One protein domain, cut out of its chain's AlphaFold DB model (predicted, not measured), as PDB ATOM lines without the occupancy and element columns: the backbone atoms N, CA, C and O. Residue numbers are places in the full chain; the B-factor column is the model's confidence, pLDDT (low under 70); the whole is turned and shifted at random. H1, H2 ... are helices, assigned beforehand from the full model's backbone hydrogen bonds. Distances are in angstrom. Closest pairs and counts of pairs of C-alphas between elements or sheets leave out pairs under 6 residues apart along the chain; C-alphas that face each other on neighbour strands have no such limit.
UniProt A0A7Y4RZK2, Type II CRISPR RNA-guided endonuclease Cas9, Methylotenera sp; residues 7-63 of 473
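Overview. This is residues 7 to 63 of the 473 residues of the protein "Type II CRISPR RNA-guided endonuclease Cas9" of Methylotenera sp (UniProt A0A7Y4RZK2). Two helices, H3 and H4, run side by side in opposite ways, with the short H2 by the first end of H3 and the last end of H4, and H1 lies off to one side of that pair, its last end by H2. The leading stretch, residues 7 to 13, runs from beside H4 out to H1. The printed part has 57 residues with four named helices, in the order H1, H2, H3, H4, and no named strand; its class is all helix. It is compact, with a radius of gyration of the C-alphas of 11.0 A, and rounded, spanning 26 by 25 by 19 A.

Arrangement. H1, residues 14 to 20, touches no helix. H2, residues 25 to 28, is close to H1 but not clearly touching; their closest C-alphas, those of Lys 20 and Tyr 28, are 5.6 A apart. H3, residues 36 to 47, is close to H2 but not clearly touching, with the closest C-alphas, Tyr 26 and Trp 38, 6.8 A apart. H4, residues 53 to 59, forms a helical hairpin with H3: they only just touch, with 3 pairs of C-alphas within 8 A, the closest being Ile 45 and Arg 56 at 6.0 A. H3 touches H4 with residues 45 to 46 alone. The two run opposite ways at a shallow tilt of 21 degrees. H4 is close to H2 but not clearly touching, at 6.8 A between the C-alphas of Pro 25 and Leu 59. H1 is apart from H3 and H4. Every O i to N i+4 pair is within hydrogen-bond range in H1 and H3; in H4 2 of 3 are, and H2 is too short for one.

Along the chain. H1 begins at C-alpha 14 (-24.332, 28.876, 29.961) and is 10.0 A long. H2 is 5.1 A long. H3, 16.5 A long, begins at C-alpha 36 (-42.673, 18.207, 34.274). H4, 10.0 A long, ends at C-alpha 59 (-35.731, 20.480, 19.189).

Size, cuts and confidence. The C-alphas farthest apart, those of Ser 33 and Ala 50, are 28.4 A apart. The printed part has no cut and no long link. Its mean pLDDT is 88.7, and residue 63 alone is under 70.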
ATOM      1  N   ASN A   7     -31.743  26.010  12.766       87.88
ATOM      2  CA  ASN A   7     -32.829  25.157  13.243       87.88
ATOM      3  C   ASN A   7     -32.401  24.225  14.387       87.88
ATOM      4  O   ASN A   7     -33.270  23.752  15.113       87.88
ATOM      5  N   ASN A   8     -31.099  24.009  14.593       87.50
ATOM      6  CA  ASN A   8     -30.557  23.207  15.692       87.50
ATOM      7  C   ASN A   8     -29.971  24.069  16.837       87.50
ATOM      8  O   ASN A   8     -29.417  23.551  17.803       87.50
ATOM      9  N   LYS A   9     -30.094  25.402  16.754       90.38
ATOM     10  CA  LYS A   9     -29.545  26.346  17.744       90.38
ATOM     11  C   LYS A   9     -30.646  27.025  18.556       90.38
ATOM     12  O   LYS A   9     -31.634  27.510  17.997       90.38
ATOM     13  N   VAL A  10     -30.462  27.113  19.871       91.94
ATOM     14  CA  VAL A  10     -31.339  27.855  20.793       91.94
ATOM     15  C   VAL A  10     -30.508  28.706  21.742       91.94
ATOM     16  O   VAL A  10     -29.397  28.329  22.110       91.94
ATOM     17  N   LEU A  11     -31.059  29.845  22.159       92.88
ATOM     18  CA  LEU A  11     -30.467  30.661  23.211       92.88
ATOM     19  C   LEU A  11     -30.826  30.064  24.577       92.88
ATOM     20  O   LEU A  11     -31.991  29.772  24.846       92.88
ATOM     21  N   CYS A  12     -29.830  29.878  25.439       91.69
ATOM     22  CA  CYS A  12     -30.014  29.389  26.802       91.69
ATOM     23  C   CYS A  12     -28.894  29.903  27.715       91.69
ATOM     24  O   CYS A  12     -27.908  30.474  27.249       91.69
ATOM     25  N   THR A  13     -29.037  29.703  29.026       95.50
ATOM     26  CA  THR A  13     -27.980  30.068  29.974       95.50
ATOM     27  C   THR A  13     -26.778  29.134  29.836       95.50
ATOM     28  O   THR A  13     -26.923  27.927  29.619       95.50
ATOM     29  N   SER A  14     -25.572  29.662  30.054       92.19
ATOM     30  CA  SER A  14     -24.332  28.876  29.961       92.19
ATOM     31  C   SER A  14     -24.317  27.682  30.922       92.19
ATOM     32  O   SER A  14     -23.779  26.625  30.595       92.19
ATOM     33  N   LYS A  15     -24.946  27.820  32.099       91.69
ATOM     34  CA  LYS A  15     -25.086  26.736  33.082       91.69
ATOM     35  C   LYS A  15     -25.953  25.596  32.543       91.69
ATOM     36  O   LYS A  15     -25.549  24.441  32.649       91.69
ATOM     37  N   ALA A  16     -27.100  25.908  31.939       88.69
ATOM     38  CA  ALA A  16     -27.983  24.899  31.358       88.69
ATOM     39  C   ALA A  16     -27.306  24.167  30.188       88.69
ATOM     40  O   ALA A  16     -27.332  22.939  30.146       88.69
ATOM     41  N   ASN A  17     -26.625  24.901  29.299       88.44
ATOM     42  CA  ASN A  17     -25.903  24.305  28.172       88.44
ATOM     43  C   ASN A  17     -24.804  23.332  28.634       88.44
ATOM     44  O   ASN A  17     -24.703  22.209  28.144       88.44
ATOM     45  N   ARG A  18     -24.013  23.736  29.638       81.25
ATOM     46  CA  ARG A  18     -22.966  22.890  30.230       81.25
ATOM     47  C   ARG A  18     -23.518  21.627  30.886       81.25
ATOM     48  O   ARG A  18     -22.918  20.569  30.740       81.25
ATOM     49  N   ASN A  19     -24.623  21.743  31.623       83.44
ATOM     50  CA  ASN A  19     -25.236  20.608  32.311       83.44
ATOM     51  C   ASN A  19     -25.856  19.608  31.327       83.44
ATOM     52  O   ASN A  19     -25.795  18.405  31.569       83.44
ATOM     53  N   LYS A  20     -26.411  20.100  30.213       87.44
ATOM     54  CA  LYS A  20     -26.926  19.269  29.121       87.44
ATOM     55  C   LYS A  20     -25.822  18.445  28.458       87.44
ATOM     56  O   LYS A  20     -26.013  17.258  28.204       87.44
ATOM     57  N   GLY A  21     -24.675  19.064  28.173       85.56
ATOM     58  CA  GLY A  21     -23.583  18.404  27.458       85.56
ATOM     59  C   GLY A  21     -24.038  17.832  26.107       85.56
ATOM     60  O   GLY A  21     -24.827  18.456  25.391       85.56
ATOM     61  N   ASN A  22     -23.571  16.622  25.784       80.50
ATOM     62  CA  ASN A  22     -23.859  15.935  24.516       80.50
ATOM     63  C   ASN A  22     -25.233  15.243  24.459       80.50
ATOM     64  O   ASN A  22     -25.520  14.577  23.471       80.50
ATOM     65  N   LYS A  23     -26.088  15.411  25.476       83.38
ATOM     66  CA  LYS A  23     -27.448  14.857  25.476       83.38
ATOM     67  C   LYS A  23     -28.375  15.630  24.537       83.38
ATOM     68  O   LYS A  23     -28.176  16.827  24.317       83.38
ATOM     69  N   THR A  24     -29.430  15.014  24.022       86.50
ATOM     70  CA  THR A  24     -30.554  15.735  23.391       86.50
ATOM     71  C   THR A  24     -31.383  16.489  24.450       86.50
ATOM     72  O   THR A  24     -31.243  16.222  25.646       86.50
ATOM     73  N   PRO A  25     -32.237  17.469  24.079       90.88
ATOM     74  CA  PRO A  25     -33.177  18.063  25.033       90.88
ATOM     75  C   PRO A  25     -34.099  17.025  25.686       90.88
ATOM     76  O   PRO A  25     -34.359  17.128  26.881       90.88
ATOM     77  N   TYR A  26     -34.533  16.011  24.928       88.69
ATOM     78  CA  TYR A  26     -35.353  14.910  25.432       88.69
ATOM     79  C   TYR A  26     -34.633  14.115  26.526       88.69
ATOM     80  O   TYR A  26     -35.168  13.937  27.616       88.69
ATOM     81  N   GLU A  27     -33.387  13.709  26.281       84.50
ATOM     82  CA  GLU A  27     -32.562  12.991  27.259       84.50
ATOM     83  C   GLU A  27     -32.227  13.854  28.480       84.50
ATOM     84  O   GLU A  27     -32.311  13.399  29.617       84.50
ATOM     85  N   TYR A  28     -31.840  15.114  28.265       88.06
ATOM     86  CA  TYR A  28     -31.438  16.008  29.351       88.06
ATOM     87  C   TYR A  28     -32.595  16.354  30.290       88.06
ATOM     88  O   TYR A  28     -32.394  16.466  31.497       88.06
ATOM     89  N   LEU A  29     -33.797  16.519  29.741       89.94
ATOM     90  CA  LEU A  29     -34.996  16.834  30.510       89.94
ATOM     91  C   LEU A  29     -35.759  15.574  30.939       89.94
ATOM     92  O   LEU A  29     -36.874  15.697  31.427       89.94
ATOM     93  N   ASN A  30     -35.182  14.378  30.792       84.12
ATOM     94  CA  ASN A  30     -35.796  13.109  31.186       84.12
ATOM     95  C   ASN A  30     -37.194  12.886  30.570       84.12
ATOM     96  O   ASN A  30     -38.175  12.567  31.249       84.12
ATOM     97  N   GLY A  31     -37.294  13.086  29.254       80.06
ATOM     98  CA  GLY A  31     -38.536  12.925  28.501       80.06
ATOM     99  C   GLY A  31     -39.076  11.490  28.493       80.06
ATOM    100  O   GLY A  31     -40.284  11.311  28.357       80.06
ATOM    101  N   ALA A  32     -38.224  10.483  28.720       82.12
ATOM    102  CA  ALA A  32     -38.623   9.073  28.831       82.12
ATOM    103  C   ALA A  32     -39.554   8.803  30.021       82.12
ATOM    104  O   ALA A  32     -40.396   7.911  29.953       82.12
ATOM    105  N   SER A  33     -39.422   9.593  31.087       81.94
ATOM    106  CA  SER A  33     -40.294   9.542  32.263       81.94
ATOM    107  C   SER A  33     -41.368  10.633  32.247       81.94
ATOM    108  O   SER A  33     -41.985  10.885  33.277       81.94
ATOM    109  N   ALA A  34     -41.562  11.311  31.107       82.38
ATOM    110  CA  ALA A  34     -42.507  12.417  30.942       82.38
ATOM    111  C   ALA A  34     -42.399  13.483  32.050       82.38
ATOM    112  O   ALA A  34     -43.401  13.910  32.620       82.38
ATOM    113  N   SER A  35     -41.170  13.904  32.371       88.25
ATOM    114  CA  SER A  35     -40.939  14.849  33.465       88.25
ATOM    115  C   SER A  35     -41.711  16.173  33.274       88.25
ATOM    116  O   SER A  35     -41.924  16.610  32.132       88.25
ATOM    117  N   PRO A  36     -42.070  16.877  34.366       90.19
ATOM    118  CA  PRO A  36     -42.673  18.207  34.274       90.19
ATOM    119  C   PRO A  36     -41.821  19.193  33.463       90.19
ATOM    120  O   PRO A  36     -42.348  19.978  32.679       90.19
ATOM    121  N   GLN A  37     -40.494  19.112  33.595       89.50
ATOM    122  CA  GLN A  37     -39.555  19.974  32.877       89.50
ATOM    123  C   GLN A  37     -39.558  19.702  31.370       89.50
ATOM    124  O   GLN A  37     -39.486  20.636  30.569       89.50
ATOM    125  N   TRP A  38     -39.655  18.431  30.967       92.44
ATOM    126  CA  TRP A  38     -39.812  18.062  29.562       92.44
ATOM    127  C   TRP A  38     -41.150  18.555  29.010       92.44
ATOM    128  O   TRP A  38     -41.188  19.102  27.909       92.44
ATOM    129  N   HIS A  39     -42.233  18.411  29.775       92.62
ATOM    130  CA  HIS A  39     -43.557  18.867  29.364       92.62
ATOM    131  C   HIS A  39     -43.599  20.387  29.142       92.62
ATOM    132  O   HIS A  39     -44.038  20.848  28.088       92.62
ATOM    133  N   GLU A  40     -43.053  21.163  30.082       94.38
ATOM    134  CA  GLU A  40     -42.946  22.620  29.958       94.38
ATOM    135  C   GLU A  40     -42.097  23.024  28.743       94.38
ATOM    136  O   GLU A  40     -42.484  23.894  27.958       94.38
ATOM    137  N   TYR A  41     -40.950  22.363  28.544       94.75
ATOM    138  CA  TYR A  41     -40.104  22.594  27.378       94.75
ATOM    139  C   TYR A  41     -40.847  22.289  26.076       94.75
ATOM    140  O   TYR A  41     -40.817  23.101  25.152       94.75
ATOM    141  N   LYS A  42     -41.553  21.154  26.012       94.38
ATOM    142  CA  LYS A  42     -42.326  20.747  24.840       94.38
ATOM    143  C   LYS A  42     -43.358  21.805  24.465       94.38
ATOM    144  O   LYS A  42     -43.327  22.301  23.338       94.38
ATOM    145  N   ILE A  43     -44.180  22.227  25.426       94.19
ATOM    146  CA  ILE A  43     -45.180  23.284  25.225       94.19
ATOM    147  C   ILE A  43     -44.508  24.569  24.742       94.19
ATOM    148  O   ILE A  43     -44.960  25.179  23.771       94.19
ATOM    149  N   ARG A  44     -43.399  24.976  25.371       94.69
ATOM    150  CA  ARG A  44     -42.673  26.195  24.998       94.69
ATOM    151  C   ARG A  44     -42.206  26.164  23.544       94.69
ATOM    152  O   ARG A  44     -42.312  27.175  22.858       94.69
ATOM    153  N   ILE A  45     -41.697  25.031  23.060       94.94
ATOM    154  CA  ILE A  45     -41.252  24.890  21.666       94.94
ATOM    155  C   ILE A  45     -42.439  24.848  20.693       94.94
ATOM    156  O   ILE A  45     -42.381  25.495  19.644       94.94
ATOM    157  N   GLU A  46     -43.506  24.115  21.020       93.62
ATOM    158  CA  GLU A  46     -44.693  23.978  20.162       93.62
ATOM    159  C   GLU A  46     -45.426  25.315  19.986       93.62
ATOM    160  O   GLU A  46     -45.789  25.685  18.869       93.62
ATOM    161  N   THR A  47     -45.554  26.085  21.066       93.88
ATOM    162  CA  THR A  47     -46.265  27.374  21.088       93.88
ATOM    163  C   THR A  47     -45.434  28.551  20.572       93.88
ATOM    164  O   THR A  47     -45.980  29.623  20.296       93.88
ATOM    165  N   HIS A  48     -44.119  28.383  20.384       91.88
ATOM    166  CA  HIS A  48     -43.254  29.469  19.931       91.88
ATOM    167  C   HIS A  48     -43.583  29.875  18.484       91.88
ATOM    168  O   HIS A  48     -43.247  29.176  17.520       91.88
ATOM    169  N   LYS A  49     -44.203  31.049  18.314       91.06
ATOM    170  CA  LYS A  49     -44.696  31.541  17.012       91.06
ATOM    171  C   LYS A  49     -43.588  31.713  15.969       91.06
ATOM    172  O   LYS A  49     -43.794  31.395  14.805       91.06
ATOM    173  N   ALA A  50     -42.399  32.153  16.387       91.38
ATOM    174  CA  ALA A  50     -41.275  32.361  15.467       91.38
ATOM    175  C   ALA A  50     -40.596  31.058  15.000       91.38
ATOM    176  O   ALA A  50     -39.800  31.074  14.061       91.38
ATOM    177  N   PHE A  51     -40.854  29.922  15.659       92.00
ATOM    178  CA  PHE A  51     -40.218  28.665  15.277       92.00
ATOM    179  C   PHE A  51     -41.008  28.009  14.157       92.00
ATOM    180  O   PHE A  51     -42.160  27.634  14.325       92.00
ATOM    181  N   ARG A  52     -40.372  27.830  13.001       92.25
ATOM    182  CA  ARG A  52     -40.946  27.024  11.921       92.25
ATOM    183  C   ARG A  52     -41.010  25.555  12.338       92.25
ATOM    184  O   ARG A  52     -40.213  25.102  13.162       92.25
ATOM    185  N   GLN A  53     -41.894  24.790  11.701       88.25
ATOM    186  CA  GLN A  53     -42.097  23.374  12.024       88.25
ATOM    187  C   GLN A  53     -40.796  22.556  11.984       88.25
ATOM    188  O   GLN A  53     -40.541  21.746  12.869       88.25
ATOM    189  N   ALA A  54     -39.916  22.841  11.020       86.50
ATOM    190  CA  ALA A  54     -38.617  22.183  10.892       86.50
ATOM    191  C   ALA A  54     -37.696  22.368  12.116       86.50
ATOM    192  O   ALA A  54     -36.914  21.471  12.431       86.50
ATOM    193  N   LYS A  55     -37.780  23.513  12.808       91.50
ATOM    194  CA  LYS A  55     -37.039  23.774  14.049       91.50
ATOM    195  C   LYS A  55     -37.688  23.058  15.231       91.50
ATOM    196  O   LYS A  55     -36.989  22.399  15.991       91.50
ATOM    197  N   ARG A  56     -39.021  23.111  15.340       92.56
ATOM    198  CA  ARG A  56     -39.773  22.393  16.387       92.56
ATOM    199  C   ARG A  56     -39.466  20.895  16.367       92.56
ATOM    200  O   ARG A  56     -39.093  20.338  17.391       92.56
ATOM    201  N   ASN A  57     -39.513  20.282  15.184       88.44
ATOM    202  CA  ASN A  57     -39.233  18.857  15.005       88.44
ATOM    203  C   ASN A  57     -37.808  18.467  15.447       88.44
ATOM    204  O   ASN A  57     -37.632  17.402  16.028       88.44
ATOM    205  N   ARG A  58     -36.799  19.317  15.198       86.75
ATOM    206  CA  ARG A  58     -35.409  19.071  15.634       86.75
ATOM    207  C   ARG A  58     -35.249  19.190  17.149       86.75
ATOM    208  O   ARG A  58     -34.582  18.365  17.763       86.75
ATOM    209  N   LEU A  59     -35.861  20.207  17.754       91.19
ATOM    210  CA  LEU A  59     -35.731  20.480  19.189       91.19
ATOM    211  C   LEU A  59     -36.508  19.488  20.068       91.19
ATOM    212  O   LEU A  59     -36.103  19.243  21.200       91.19
ATOM    213  N   LEU A  60     -37.591  18.903  19.547       91.12
ATOM    214  CA  LEU A  60     -38.442  17.931  20.253       91.12
ATOM    215  C   LEU A  60     -38.112  16.473  19.932       91.12
ATOM    216  O   LEU A  60     -38.911  15.572  20.181       91.12
ATOM    217  N   ARG A  61     -36.945  16.246  19.343       83.06
ATOM    218  CA  ARG A  61     -36.525  14.940  18.863       83.06
ATOM    219  C   ARG A  61     -36.296  13.963  20.020       83.06
ATOM    220  O   ARG A  61     -35.551  14.279  20.944       83.06
ATOM    221  N   VAL A  62     -36.928  12.793  19.916       81.62
ATOM    222  CA  VAL A  62     -36.832  11.681  20.875       81.62
ATOM    223  C   VAL A  62     -35.662  10.767  20.507       81.62
ATOM    224  O   VAL A  62     -34.730  10.648  21.294       81.62
ATOM    225  N   ASP A  63     -35.647  10.248  19.274       67.62
ATOM    226  CA  ASP A  63     -34.619   9.303  18.821       67.62
ATOM    227  C   ASP A  63     -33.614   9.942  17.860       67.62
ATOM    228  O   ASP A  63     -33.956  10.552  16.831       67.62
TER     229      ASP A  63